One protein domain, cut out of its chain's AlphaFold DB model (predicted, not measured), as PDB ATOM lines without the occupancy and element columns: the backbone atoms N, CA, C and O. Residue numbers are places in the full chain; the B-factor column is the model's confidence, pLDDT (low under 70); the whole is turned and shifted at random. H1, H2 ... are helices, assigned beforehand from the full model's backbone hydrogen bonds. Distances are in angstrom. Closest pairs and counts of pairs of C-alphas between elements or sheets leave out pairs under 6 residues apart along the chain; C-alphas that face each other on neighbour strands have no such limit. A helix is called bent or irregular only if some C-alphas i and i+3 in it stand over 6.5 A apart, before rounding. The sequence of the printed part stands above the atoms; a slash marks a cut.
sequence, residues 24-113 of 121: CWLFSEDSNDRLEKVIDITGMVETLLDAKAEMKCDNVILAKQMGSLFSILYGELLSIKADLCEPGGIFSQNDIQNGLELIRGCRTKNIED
ATOM      1  N   CYS A  24     -25.987  -7.318  33.141       56.56
ATOM      2  CA  CYS A  24     -26.812  -7.846  32.051       56.56
ATOM      3  C   CYS A  24     -26.030  -8.769  31.103       56.56
ATOM      4  O   CYS A  24     -26.631  -9.640  30.479       56.56
ATOM      5  N   TRP A  25     -24.705  -8.617  31.023       58.34
ATOM      6  CA  TRP A  25     -23.842  -9.488  30.220       58.34
ATOM      7  C   TRP A  25     -23.768 -10.930  30.753       58.34
ATOM      8  O   TRP A  25     -23.395 -11.823  30.000       58.34
ATOM      9  N   LEU A  26     -24.157 -11.175  32.011       53.50
ATOM     10  CA  LEU A  26     -24.236 -12.514  32.612       53.50
ATOM     11  C   LEU A  26     -25.479 -13.309  32.191       53.50
ATOM     12  O   LEU A  26     -25.597 -14.475  32.552       53.50
ATOM     13  N   PHE A  27     -26.420 -12.678  31.486       54.12
ATOM     14  CA  PHE A  27     -27.709 -13.271  31.122       54.12
ATOM     15  C   PHE A  27     -27.916 -13.377  29.600       54.12
ATOM     16  O   PHE A  27     -29.049 -13.553  29.152       54.12
ATOM     17  N   SER A  28     -26.863 -13.240  28.786       57.69
ATOM     18  CA  SER A  28     -26.939 -13.489  27.337       57.69
ATOM     19  C   SER A  28     -26.868 -14.992  27.020       57.69
ATOM     20  O   SER A  28     -26.290 -15.759  27.786       57.69
ATOM     21  N   GLU A  29     -27.424 -15.435  25.886       50.59
ATOM     22  CA  GLU A  29     -27.391 -16.853  25.464       50.59
ATOM     23  C   GLU A  29     -25.961 -17.413  25.350       50.59
ATOM     24  O   GLU A  29     -25.715 -18.548  25.758       50.59
ATOM     25  N   ASP A  30     -24.998 -16.593  24.914       56.41
ATOM     26  CA  ASP A  30     -23.567 -16.944  24.858       56.41
ATOM     27  C   ASP A  30     -22.911 -17.060  26.249       56.41
ATOM     28  O   ASP A  30     -21.762 -17.485  26.381       56.41
ATOM     29  N   SER A  31     -23.619 -16.659  27.308       58.91
ATOM     30  CA  SER A  31     -23.106 -16.578  28.676       58.91
ATOM     31  C   SER A  31     -23.643 -17.658  29.613       58.91
ATOM     32  O   SER A  31     -23.299 -17.621  30.791       58.91
ATOM     33  N   ASN A  32     -24.412 -18.648  29.136       65.19
ATOM     34  CA  ASN A  32     -24.958 -19.716  29.995       65.19
ATOM     35  C   ASN A  32     -23.876 -20.408  30.849       65.19
ATOM     36  O   ASN A  32     -24.038 -20.558  32.060       65.19
ATOM     37  N   ASP A  33     -22.719 -20.708  30.257       70.56
ATOM     38  CA  ASP A  33     -21.568 -21.276  30.968       70.56
ATOM     39  C   ASP A  33     -20.947 -20.317  31.995       70.56
ATOM     40  O   ASP A  33     -20.282 -20.760  32.933       70.56
ATOM     41  N   ARG A  34     -21.071 -18.997  31.810       72.94
ATOM     42  CA  ARG A  34     -20.625 -17.993  32.795       72.94
ATOM     43  C   ARG A  34     -21.668 -17.828  33.896       72.94
ATOM     44  O   ARG A  34     -21.281 -17.708  35.053       72.94
ATOM     45  N   LEU A  35     -22.954 -17.882  33.559       77.62
ATOM     46  CA  LEU A  35     -24.056 -17.805  34.511       77.62
ATOM     47  C   LEU A  35     -24.003 -18.960  35.513       77.62
ATOM     48  O   LEU A  35     -24.096 -18.720  36.715       77.62
ATOM     49  N   GLU A  36     -23.766 -20.191  35.050       81.44
ATOM     50  CA  GLU A  36     -23.609 -21.347  35.943       81.44
ATOM     51  C   GLU A  36     -22.430 -21.164  36.914       81.44
ATOM     52  O   GLU A  36     -22.566 -21.399  38.115       81.44
ATOM     53  N   LYS A  37     -21.292 -20.654  36.425       82.62
ATOM     54  CA  LYS A  37     -20.128 -20.358  37.273       82.62
ATOM     55  C   LYS A  37     -20.426 -19.271  38.309       82.62
ATOM     56  O   LYS A  37     -19.953 -19.371  39.437       82.62
ATOM     57  N   VAL A  38     -21.208 -18.249  37.953       82.19
ATOM     58  CA  VAL A  38     -21.632 -17.207  38.902       82.19
ATOM     59  C   VAL A  38     -22.566 -17.778  39.967       82.19
ATOM     60  O   VAL A  38     -22.352 -17.499  41.142       82.19
ATOM     61  N   ILE A  39     -23.529 -18.624  39.590       84.19
ATOM     62  CA  ILE A  39     -24.414 -19.316  40.542       84.19
ATOM     63  C   ILE A  39     -23.593 -20.146  41.539       84.19
ATOM     64  O   ILE A  39     -23.802 -20.038  42.750       84.19
ATOM     65  N   ASP A  40     -22.623 -20.925  41.049       86.25
ATOM     66  CA  ASP A  40     -21.744 -21.733  41.899       86.25
ATOM     67  C   ASP A  40     -20.973 -20.863  42.920       86.25
ATOM     68  O   ASP A  40     -20.860 -21.232  44.094       86.25
ATOM     69  N   ILE A  41     -20.464 -19.699  42.493       85.19
ATOM     70  CA  ILE A  41     -19.727 -18.752  43.351       85.19
ATOM     71  C   ILE A  41     -20.653 -18.085  44.372       85.19
ATOM     72  O   ILE A  41     -20.265 -17.941  45.532       85.19
ATOM     73  N   THR A  42     -21.872 -17.696  43.992       83.50
ATOM     74  CA  THR A  42     -22.845 -17.123  44.935       83.50
ATOM     75  C   THR A  42     -23.167 -18.111  46.055       83.50
ATOM     76  O   THR A  42     -23.076 -17.739  47.224       83.50
ATOM     77  N   GLY A  43     -23.414 -19.386  45.730       82.12
ATOM     78  CA  GLY A  43     -23.648 -20.417  46.749       82.12
ATOM     79  C   GLY A  43     -22.434 -20.665  47.659       82.12
ATOM     80  O   GLY A  43     -22.583 -20.944  48.851       82.12
ATOM     81  N   MET A  44     -21.213 -20.515  47.135       85.69
ATOM     82  CA  MET A  44     -19.991 -20.568  47.949       85.69
ATOM     83  C   MET A  44     -19.913 -19.401  48.945       85.69
ATOM     84  O   MET A  44     -19.538 -19.611  50.098       85.69
ATOM     85  N   VAL A  45     -20.281 -18.184  48.529       83.88
ATOM     86  CA  VAL A  45     -20.314 -17.007  49.415       83.88
ATOM     87  C   VAL A  45     -21.374 -17.166  50.504       83.88
ATOM     88  O   VAL A  45     -21.077 -16.889  51.662       83.88
ATOM     89  N   GLU A  46     -22.569 -17.652  50.170       82.50
ATOM     90  CA  GLU A  46     -23.627 -17.948  51.150       82.50
ATOM     91  C   GLU A  46     -23.142 -18.943  52.210       82.50
ATOM     92  O   GLU A  46     -23.198 -18.650  53.402       82.50
ATOM     93  N   THR A  47     -22.530 -20.051  51.775       82.56
ATOM     94  CA  THR A  47     -21.960 -21.066  52.678       82.56
ATOM     95  C   THR A  47     -20.938 -20.460  53.651       82.56
ATOM     96  O   THR A  47     -20.912 -20.790  54.836       82.56
ATOM     97  N   LEU A  48     -20.092 -19.542  53.170       82.31
ATOM     98  CA  LEU A  48     -19.098 -18.844  53.992       82.31
ATOM     99  C   LEU A  48     -19.712 -17.806  54.946       82.31
ATOM    100  O   LEU A  48     -19.174 -17.570  56.031       82.31
ATOM    101  N   LEU A  49     -20.808 -17.155  54.558       80.75
ATOM    102  CA  LEU A  49     -21.508 -16.187  55.404       80.75
ATOM    103  C   LEU A  49     -22.266 -16.882  56.537       80.75
ATOM    104  O   LEU A  49     -22.146 -16.453  57.688       80.75
ATOM    105  N   ASP A  50     -22.955 -17.980  56.235       78.06
ATOM    106  CA  ASP A  50     -23.663 -18.797  57.225       78.06
ATOM    107  C   ASP A  50     -22.687 -19.369  58.260       78.06
ATOM    108  O   ASP A  50     -22.910 -19.277  59.469       78.06
ATOM    109  N   ALA A  51     -21.527 -19.843  57.802       72.69
ATOM    110  CA  ALA A  51     -20.435 -20.280  58.664       72.69
ATOM    111  C   ALA A  51     -20.003 -19.224  59.688       72.69
ATOM    112  O   ALA A  51     -19.793 -19.517  60.871       72.69
ATOM    113  N   LYS A  52     -19.852 -17.980  59.219       66.69
ATOM    114  CA  LYS A  52     -19.419 -16.847  60.035       66.69
ATOM    115  C   LYS A  52     -20.501 -16.426  61.029       66.69
ATOM    116  O   LYS A  52     -20.160 -16.013  62.136       66.69
ATOM    117  N   ALA A  53     -21.774 -16.525  60.650       70.62
ATOM    118  CA  ALA A  53     -22.901 -16.233  61.529       70.62
ATOM    119  C   ALA A  53     -23.057 -17.282  62.645       70.62
ATOM    120  O   ALA A  53     -23.404 -16.926  63.769       70.62
ATOM    121  N   GLU A  54     -22.753 -18.553  62.360       69.56
ATOM    122  CA  GLU A  54     -22.975 -19.664  63.293       69.56
ATOM    123  C   GLU A  54     -21.726 -20.126  64.076       69.56
ATOM    124  O   GLU A  54     -21.826 -21.073  64.857       69.56
ATOM    125  N   MET A  55     -20.553 -19.491  63.909       65.00
ATOM    126  CA  MET A  55     -19.270 -19.942  64.501       65.00
ATOM    127  C   MET A  55     -18.977 -21.441  64.240       65.00
ATOM    128  O   MET A  55     -18.362 -22.125  65.062       65.00
ATOM    129  N   LYS A  56     -19.415 -21.981  63.096       60.84
ATOM    130  CA  LYS A  56     -19.212 -23.394  62.733       60.84
ATOM    131  C   LYS A  56     -17.869 -23.603  62.032       60.84
ATOM    132  O   LYS A  56     -17.504 -22.855  61.128       60.84
ATOM    133  N   CYS A  57     -17.144 -24.642  62.459       54.59
ATOM    134  CA  CYS A  57     -15.776 -24.932  62.012       54.59
ATOM    135  C   CYS A  57     -15.704 -25.795  60.736       54.59
ATOM    136  O   CYS A  57     -14.714 -25.715  60.018       54.59
ATOM    137  N   ASP A  58     -16.757 -26.547  60.404       61.03
ATOM    138  CA  ASP A  58     -16.740 -27.489  59.278       61.03
ATOM    139  C   ASP A  58     -17.658 -27.023  58.147       61.03
ATOM    140  O   ASP A  58     -18.843 -27.354  58.107       61.03
ATOM    141  N   ASN A  59     -17.096 -26.261  57.208       67.25
ATOM    142  CA  ASN A  59     -17.781 -25.911  55.965       67.25
ATOM    143  C   ASN A  59     -17.105 -26.622  54.804       67.25
ATOM    144  O   ASN A  59     -15.887 -26.544  54.635       67.25
ATOM    145  N   VAL A  60     -17.906 -27.297  53.989       70.75
ATOM    146  CA  VAL A  60     -17.426 -28.007  52.808       70.75
ATOM    147  C   VAL A  60     -17.765 -27.164  51.588       70.75
ATOM    148  O   VAL A  60     -18.892 -27.182  51.106       70.75
ATOM    149  N   ILE A  61     -16.779 -26.419  51.087       79.75
ATOM    150  CA  ILE A  61     -16.874 -25.817  49.755       79.75
ATOM    151  C   ILE A  61     -16.631 -26.926  48.733       79.75
ATOM    152  O   ILE A  61     -15.624 -27.636  48.796       79.75
ATOM    153  N   LEU A  62     -17.548 -27.088  47.783       81.25
ATOM    154  CA  LEU A  62     -17.419 -28.100  46.743       81.25
ATOM    155  C   LEU A  62     -16.292 -27.719  45.777       81.25
ATOM    156  O   LEU A  62     -16.173 -26.571  45.350       81.25
ATOM    157  N   ALA A  63     -15.514 -28.711  45.336       79.56
ATOM    158  CA  ALA A  63     -14.446 -28.504  44.356       79.56
ATOM    159  C   ALA A  63     -14.950 -27.845  43.057       79.56
ATOM    160  O   ALA A  63     -14.236 -27.037  42.468       79.56
ATOM    161  N   LYS A  64     -16.197 -28.133  42.649       80.31
ATOM    162  CA  LYS A  64     -16.861 -27.472  41.514       80.31
ATOM    163  C   LYS A  64     -16.931 -25.954  41.710       80.31
ATOM    164  O   LYS A  64     -16.573 -25.217  40.804       80.31
ATOM    165  N   GLN A  65     -17.320 -25.491  42.899       82.81
ATOM    166  CA  GLN A  65     -17.471 -24.064  43.202       82.81
ATOM    167  C   GLN A  65     -16.125 -23.338  43.163       82.81
ATOM    168  O   GLN A  65     -16.002 -22.277  42.549       82.81
ATOM    169  N   MET A  66     -15.087 -23.959  43.729       84.62
ATOM    170  CA  MET A  66     -13.720 -23.442  43.635       84.62
ATOM    171  C   MET A  66     -13.210 -23.437  42.190       84.62
ATOM    172  O   MET A  66     -12.596 -22.465  41.754       84.62
ATOM    173  N   GLY A  67     -13.513 -24.484  41.420       78.19
ATOM    174  CA  GLY A  67     -13.210 -24.553  39.990       78.19
ATOM    175  C   GLY A  67     -13.885 -23.438  39.187       78.19
ATOM    176  O   GLY A  67     -13.236 -22.802  38.357       78.19
ATOM    177  N   SER A  68     -15.152 -23.144  39.479       84.50
ATOM    178  CA  SER A  68     -15.907 -22.046  38.868       84.50
ATOM    179  C   SER A  68     -15.277 -20.682  39.177       84.50
ATOM    180  O   SER A  68     -15.092 -19.886  38.254       84.50
ATOM    181  N   LEU A  69     -14.835 -20.440  40.422       85.44
ATOM    182  CA  LEU A  69     -14.085 -19.230  40.789       85.44
ATOM    183  C   LEU A  69     -12.786 -19.093  39.982       85.44
ATOM    184  O   LEU A  69     -12.552 -18.058  39.353       85.44
ATOM    185  N   PHE A  70     -11.949 -20.136  39.966       84.75
ATOM    186  CA  PHE A  70     -10.680 -20.101  39.236       84.75
ATOM    187  C   PHE A  70     -10.880 -19.910  37.736       84.75
ATOM    188  O   PHE A  70     -10.112 -19.184  37.112       84.75
ATOM    189  N   SER A  71     -11.912 -20.519  37.154       83.75
ATOM    190  CA  SER A  71     -12.199 -20.380  35.729       83.75
ATOM    191  C   SER A  71     -12.553 -18.941  35.344       83.75
ATOM    192  O   SER A  71     -12.071 -18.469  34.314       83.75
ATOM    193  N   ILE A  72     -13.339 -18.233  36.165       83.00
ATOM    194  CA  ILE A  72     -13.658 -16.819  35.920       83.00
ATOM    195  C   ILE A  72     -12.396 -15.954  36.035       83.00
ATOM    196  O   ILE A  72     -12.111 -15.172  35.128       83.00
ATOM    197  N   LEU A  73     -11.615 -16.127  37.106       83.31
ATOM    198  CA  LEU A  73     -10.373 -15.374  37.312       83.31
ATOM    199  C   LEU A  73      -9.366 -15.615  36.183       83.31
ATOM    200  O   LEU A  73      -8.747 -14.681  35.681       83.31
ATOM    201  N   TYR A  74      -9.216 -16.867  35.755       82.50
ATOM    202  CA  TYR A  74      -8.322 -17.232  34.664       82.50
ATOM    203  C   TYR A  74      -8.737 -16.588  33.335       82.50
ATOM    204  O   TYR A  74      -7.878 -16.100  32.603       82.50
ATOM    205  N   GLY A  75     -10.041 -16.541  33.043       82.06
ATOM    206  CA  GLY A  75     -10.565 -15.863  31.856       82.06
ATOM    207  C   GLY A  75     -10.222 -14.371  31.835       82.06
ATOM    208  O   GLY A  75      -9.709 -13.879  30.835       82.06
ATOM    209  N   GLU A  76     -10.420 -13.671  32.953       80.44
ATOM    210  CA  GLU A  76     -10.046 -12.254  33.093       80.44
ATOM    211  C   GLU A  76      -8.540 -12.033  32.881       80.44
ATOM    212  O   GLU A  76      -8.133 -11.144  32.133       80.44
ATOM    213  N   LEU A  77      -7.698 -12.884  33.474       84.44
ATOM    214  CA  LEU A  77      -6.243 -12.806  33.313       84.44
ATOM    215  C   LEU A  77      -5.793 -13.070  31.868       84.44
ATOM    216  O   LEU A  77      -4.843 -12.439  31.399       84.44
ATOM    217  N   LEU A  78      -6.460 -13.978  31.148       82.12
ATOM    218  CA  LEU A  78      -6.202 -14.197  29.724       82.12
ATOM    219  C   LEU A  78      -6.565 -12.971  28.883       82.12
ATOM    220  O   LEU A  78      -5.784 -12.605  28.006       82.12
ATOM    221  N   SER A  79      -7.693 -12.319  29.169       82.56
ATOM    222  CA  SER A  79      -8.089 -11.081  28.489       82.56
ATOM    223  C   SER A  79      -7.086  -9.954  28.735       82.56
ATOM    224  O   SER A  79      -6.691  -9.281  27.787       82.56
ATOM    225  N   ILE A  80      -6.602  -9.800  29.974       83.31
ATOM    226  CA  ILE A  80      -5.533  -8.843  30.312       83.31
ATOM    227  C   ILE A  80      -4.259  -9.157  29.524       83.31
ATOM    228  O   ILE A  80      -3.669  -8.266  28.922       83.31
ATOM    229  N   LYS A  81      -3.841 -10.427  29.482       83.56
ATOM    230  CA  LYS A  81      -2.651 -10.853  28.727       83.56
ATOM    231  C   LYS A  81      -2.771 -10.567  27.223       83.56
ATOM    232  O   LYS A  81      -1.747 -10.397  26.564       83.56
ATOM    233  N   ALA A  82      -3.985 -10.575  26.685       83.75
ATOM    234  CA  ALA A  82      -4.269 -10.322  25.277       83.75
ATOM    235  C   ALA A  82      -4.505  -8.834  24.946       83.75
ATOM    236  O   ALA A  82      -4.836  -8.538  23.803       83.75
ATOM    237  N   ASP A  83      -4.367  -7.919  25.915       82.44
ATOM    238  CA  ASP A  83      -4.735  -6.498  25.793       82.44
ATOM    239  C   ASP A  83      -6.213  -6.278  25.383       82.44
ATOM    240  O   ASP A  83      -6.569  -5.277  24.763       82.44
ATOM    241  N   LEU A  84      -7.099  -7.214  25.753       79.62
ATOM    242  CA  LEU A  84      -8.546  -7.188  25.482       79.62
ATOM    243  C   LEU A  84      -9.372  -6.867  26.739       79.62
ATOM    244  O   LEU A  84     -10.503  -7.328  26.892       79.62
ATOM    245  N   CYS A  85      -8.801  -6.133  27.692       70.06
ATOM    246  CA  CYS A  85      -9.481  -5.778  28.935       70.06
ATOM    247  C   CYS A  85     -10.610  -4.763  28.688       70.06
ATOM    248  O   CYS A  85     -10.366  -3.651  28.214       70.06
ATOM    249  N   GLU A  86     -11.842  -5.136  29.046       65.75
ATOM    250  CA  GLU A  86     -12.997  -4.240  28.978       65.75
ATOM    251  C   GLU A  86     -13.222  -3.488  30.303       65.75
ATOM    252  O   GLU A  86     -13.006  -4.048  31.384       65.75
ATOM    253  N   PRO A  87     -13.688  -2.226  30.257       59.59
ATOM    254  CA  PRO A  87     -14.069  -1.490  31.456       59.59
ATOM    255  C   PRO A  87     -15.184  -2.212  32.229       59.59
ATOM    256  O   PRO A  87     -16.218  -2.545  31.656       59.59
ATOM    257  N   GLY A  88     -15.003  -2.391  33.542       65.00
ATOM    258  CA  GLY A  88     -16.008  -3.009  34.421       65.00
ATOM    259  C   GLY A  88     -15.808  -4.503  34.710       65.00
ATOM    260  O   GLY A  88     -16.706  -5.120  35.280       65.00
ATOM    261  N   GLY A  89     -14.655  -5.073  34.340       72.88
ATOM    262  CA  GLY A  89     -14.225  -6.414  34.757       72.88
ATOM    263  C   GLY A  89     -13.896  -6.529  36.253       72.88
ATOM    264  O   GLY A  89     -14.090  -5.594  37.032       72.88
ATOM    265  N   ILE A  90     -13.379  -7.689  36.667       78.38
ATOM    266  CA  ILE A  90     -13.051  -7.981  38.077       78.38
ATOM    267  C   ILE A  90     -11.937  -7.069  38.587       78.38
ATOM    268  O   ILE A  90     -11.963  -6.625  39.735       78.38
ATOM    269  N   PHE A  91     -10.955  -6.803  37.731       81.31
ATOM    270  CA  PHE A  91      -9.835  -5.930  38.044       81.31
ATOM    271  C   PHE A  91     -10.091  -4.542  37.471       81.31
ATOM    272  O   PHE A  91     -10.456  -4.396  36.302       81.31
ATOM    273  N   SER A  92      -9.870  -3.502  38.277       82.94
ATOM    274  CA  SER A  92      -9.931  -2.138  37.760       82.94
ATOM    275  C   SER A  92      -8.744  -1.861  36.834       82.94
ATOM    276  O   SER A  92      -7.690  -2.491  36.938       82.94
ATOM    277  N   GLN A  93      -8.866  -0.847  35.975       83.38
ATOM    278  CA  GLN A  93      -7.759  -0.427  35.111       83.38
ATOM    279  C   GLN A  93      -6.498  -0.069  35.915       83.38
ATOM    280  O   GLN A  93      -5.381  -0.337  35.478       83.38
ATOM    281  N   ASN A  94      -6.679   0.511  37.105       87.69
ATOM    282  CA  ASN A  94      -5.584   0.844  38.009       87.69
ATOM    283  C   ASN A  94      -4.900  -0.417  38.559       87.69
ATOM    284  O   ASN A  94      -3.674  -0.474  38.604       87.69
ATOM    285  N   ASP A  95      -5.667  -1.447  38.932       86.88
ATOM    286  CA  ASP A  95      -5.108  -2.720  39.413       86.88
ATOM    287  C   ASP A  95      -4.312  -3.429  38.316       86.88
ATOM    288  O   ASP A  95      -3.207  -3.915  38.561       86.88
ATOM    289  N   ILE A  96      -4.848  -3.430  37.091       88.06
ATOM    290  CA  ILE A  96      -4.183  -4.002  35.917       88.06
ATOM    291  C   ILE A  96      -2.862  -3.275  35.660       88.06
ATOM    292  O   ILE A  96      -1.820  -3.920  35.547       88.06
ATOM    293  N   GLN A  97      -2.885  -1.940  35.614       88.75
ATOM    294  CA  GLN A  97      -1.690  -1.142  35.345       88.75
ATOM    295  C   GLN A  97      -0.603  -1.372  36.403       88.75
ATOM    296  O   GLN A  97       0.532  -1.694  36.051       88.75
ATOM    297  N   ASN A  98      -0.957  -1.292  37.689       88.88
ATOM    298  CA  ASN A  98      -0.014  -1.519  38.787       88.88
ATOM    299  C   ASN A  98       0.565  -2.943  38.756       88.88
ATOM    300  O   ASN A  98       1.767  -3.139  38.943       88.88
ATOM    301  N   GLY A  99      -0.268  -3.950  38.476       88.00
ATOM    302  CA  GLY A  99       0.173  -5.338  38.344       88.00
ATOM    303  C   GLY A  99       1.154  -5.541  37.186       88.00
ATOM    304  O   GLY A  99       2.186  -6.196  37.346       88.00
ATOM    305  N   LEU A 100       0.875  -4.942  36.027       88.88
ATOM    306  CA  LEU A 100       1.760  -5.005  34.863       88.88
ATOM    307  C   LEU A 100       3.093  -4.287  35.117       88.88
ATOM    308  O   LEU A 100       4.140  -4.791  34.707       88.88
ATOM    309  N   GLU A 101       3.078  -3.145  35.805       88.62
ATOM    310  CA  GLU A 101       4.290  -2.419  36.200       88.62
ATOM    311  C   GLU A 101       5.170  -3.238  37.149       88.62
ATOM    312  O   GLU A 101       6.377  -3.332  36.922       88.62
ATOM    313  N   LEU A 102       4.578  -3.911  38.140       87.12
ATOM    314  CA  LEU A 102       5.300  -4.825  39.031       87.12
ATOM    315  C   LEU A 102       5.977  -5.962  38.256       87.12
ATOM    316  O   LEU A 102       7.163  -6.229  38.453       87.12
ATOM    317  N   ILE A 103       5.259  -6.598  37.326       83.88
ATOM    318  CA  ILE A 103       5.811  -7.680  36.496       83.88
ATOM    319  C   ILE A 103       6.976  -7.171  35.636       83.88
ATOM    320  O   ILE A 103       7.999  -7.849  35.507       83.88
ATOM    321  N   ARG A 104       6.843  -5.977  35.049       84.88
ATOM    322  CA  ARG A 104       7.903  -5.349  34.245       84.88
ATOM    323  C   ARG A 104       9.123  -5.003  35.099       84.88
ATOM    324  O   ARG A 104      10.233  -5.341  34.700       84.88
ATOM    325  N   GLY A 105       8.920  -4.426  36.285       77.94
ATOM    326  CA  GLY A 105       9.990  -4.101  37.235       77.94
ATOM    327  C   GLY A 105      10.727  -5.331  37.781       77.94
ATOM    328  O   GLY A 105      11.923  -5.267  38.058       77.94
ATOM    329  N   CYS A 106      10.052  -6.479  37.886       70.94
ATOM    330  CA  CYS A 106      10.700  -7.754  38.198       70.94
ATOM    331  C   CYS A 106      11.529  -8.307  37.028       70.94
ATOM    332  O   CYS A 106      12.539  -8.963  37.265       70.94
ATOM    333  N   ARG A 107      11.144  -8.052  35.769       60.50
ATOM    334  CA  ARG A 107      11.939  -8.484  34.604       60.50
ATOM    335  C   ARG A 107      13.228  -7.691  34.441       60.50
ATOM    336  O   ARG A 107      14.225  -8.284  34.050       60.50
ATOM    337  N   THR A 108      13.222  -6.393  34.730       56.69
ATOM    338  CA  THR A 108      14.416  -5.546  34.585       56.69
ATOM    339  C   THR A 108      15.487  -5.862  35.627       56.69
ATOM    340  O   THR A 108      16.659  -5.895  35.280       56.69
ATOM    341  N   LYS A 109      15.104  -6.206  36.865       55.50
ATOM    342  CA  LYS A 109      16.070  -6.596  37.911       55.50
ATOM    343  C   LYS A 109      16.841  -7.884  37.601       55.50
ATOM    344  O   LYS A 109      18.003  -7.986  37.944       55.50
ATOM    345  N   ASN A 110      16.229  -8.840  36.902       52.81
ATOM    346  CA  ASN A 110      16.886 -10.114  36.573       52.81
ATOM    347  C   ASN A 110      17.890 -10.022  35.404       52.81
ATOM    348  O   ASN A 110      18.525 -11.024  35.076       52.81
ATOM    349  N   ILE A 111      17.991  -8.870  34.732       55.50
ATOM    350  CA  ILE A 111      18.914  -8.665  33.603       55.50
ATOM    351  C   ILE A 111      20.209  -7.990  34.077       55.50
ATOM    352  O   ILE A 111      21.271  -8.320  33.563       55.50
ATOM    353  N   GLU A 112      20.145  -7.125  35.093       54.97
ATOM    354  CA  GLU A 112      21.324  -6.422  35.631       54.97
ATOM    355  C   GLU A 112      22.243  -7.329  36.477       54.97
ATOM    356  O   GLU A 112      23.426  -7.037  36.601       54.97
ATOM    357  N   ASP A 113      21.756  -8.471  36.976       55.00
ATOM    358  CA  ASP A 113      22.556  -9.418  37.777       55.00
ATOM    359  C   ASP A 113      23.369 -10.440  36.936       55.00
ATOM    360  O   ASP A 113      23.988 -11.342  37.501       55.00
TER     361      ASP A 113
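This is residues 24 to 113 of the 121 residues of an uncharacterized protein of Izhakiella australiensis (UniProt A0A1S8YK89). Three long helices follow one another in an open zigzag with no shared core: H3 meets the side of H2 with its first part and leads away from it, and H4 leads on beyond the far end of H3 at nearly a right angle. The short helix H1 sits at the corner where H2 begins, and residues 101 to 113, of which 101 to 112 belong to H4, stick out as a free arm. The printed part has 90 residues with four named helices, in the order H1, H2, H3, H4, and no named strand; the class is all helix. The whole is loose, with a radius of gyration of the C-alphas of 17.7 A, and its C-alphas span 53 by 38 by 21 A along the three main axes.

The printed part begins with H1, residues 24 to 27, and a tight link of 1 residue joins it to H2, residues 29 to 54. These two touch only at the corner by their link, and H2 does so with residues 31 to 35 alone; the closest C-alphas are those of Leu 26 and Leu 35, 5.6 A apart. H2 is irregular, with C-alphas 30 and 33 at 7.8 A, and has a kink of 29 degrees near residue 36. A short link of 8 residues leads to H3, residues 63 to 81. H2 and H3 touch, with 14 pairs of C-alphas within 8 A, the closest being those of Lys 37 and Ser 68 at 4.8 A. H2 touches H3 with residues 34 to 44 alone, and H3 touches H2 with residues 64 to 72 alone. Their lines stand at a steep tilt of 56 degrees, and they run opposite ways. A long link of 11 residues then leads to H4, residues 93 to 112. H3 and H4 are close but not clearly touching, with 1 pair of C-alphas within 8 A, that of Ile 80 and Ile 96 at 7.5 A. Their lines are about perpendicular, at 73 degrees. H1 and H3, H1 and H4, and H2 and H4 are apart. In H3 every O i to N i+4 pair is within hydrogen-bond range; in H2 it is 19 of 22 and in H4 12 of 16, while H1 is too short for such a pair.

H1, Cys 24 to Phe 27, begins with C-alpha 24 at (-26.812, -7.846, 32.051). H2, Glu 29 to Glu 54, is the longest helix by residues, with 26, and measures 38.2 A from first to last C-alpha. Its C-alpha 29 is at (-27.391, -16.853, 25.464) and its C-alpha 54 at (-22.975, -19.664, 63.293), and the z values show how it runs. H3, Ala 63 to Lys 81, measures 26.4 A. H4, Gln 93 to Glu 112, measures 29.7 A and ends with C-alpha 112 at (21.324, -6.422, 35.631).

The two C-alphas farthest apart are those of Glu 54 and Glu 112, at 53.9 A. Without the stretch that stands free, residues 101 to 113, of which 101 to 112 belong to H4, the body has 77 residues and spans 43 by 33 by 21 A. The printed part has no cut, and the link from H3 to H4 is the long one. The mean pLDDT of the printed part is 75.3. It is under 70 at residues 24 to 32, 52, 54 to 59, 86 to 88 and 107 to 113.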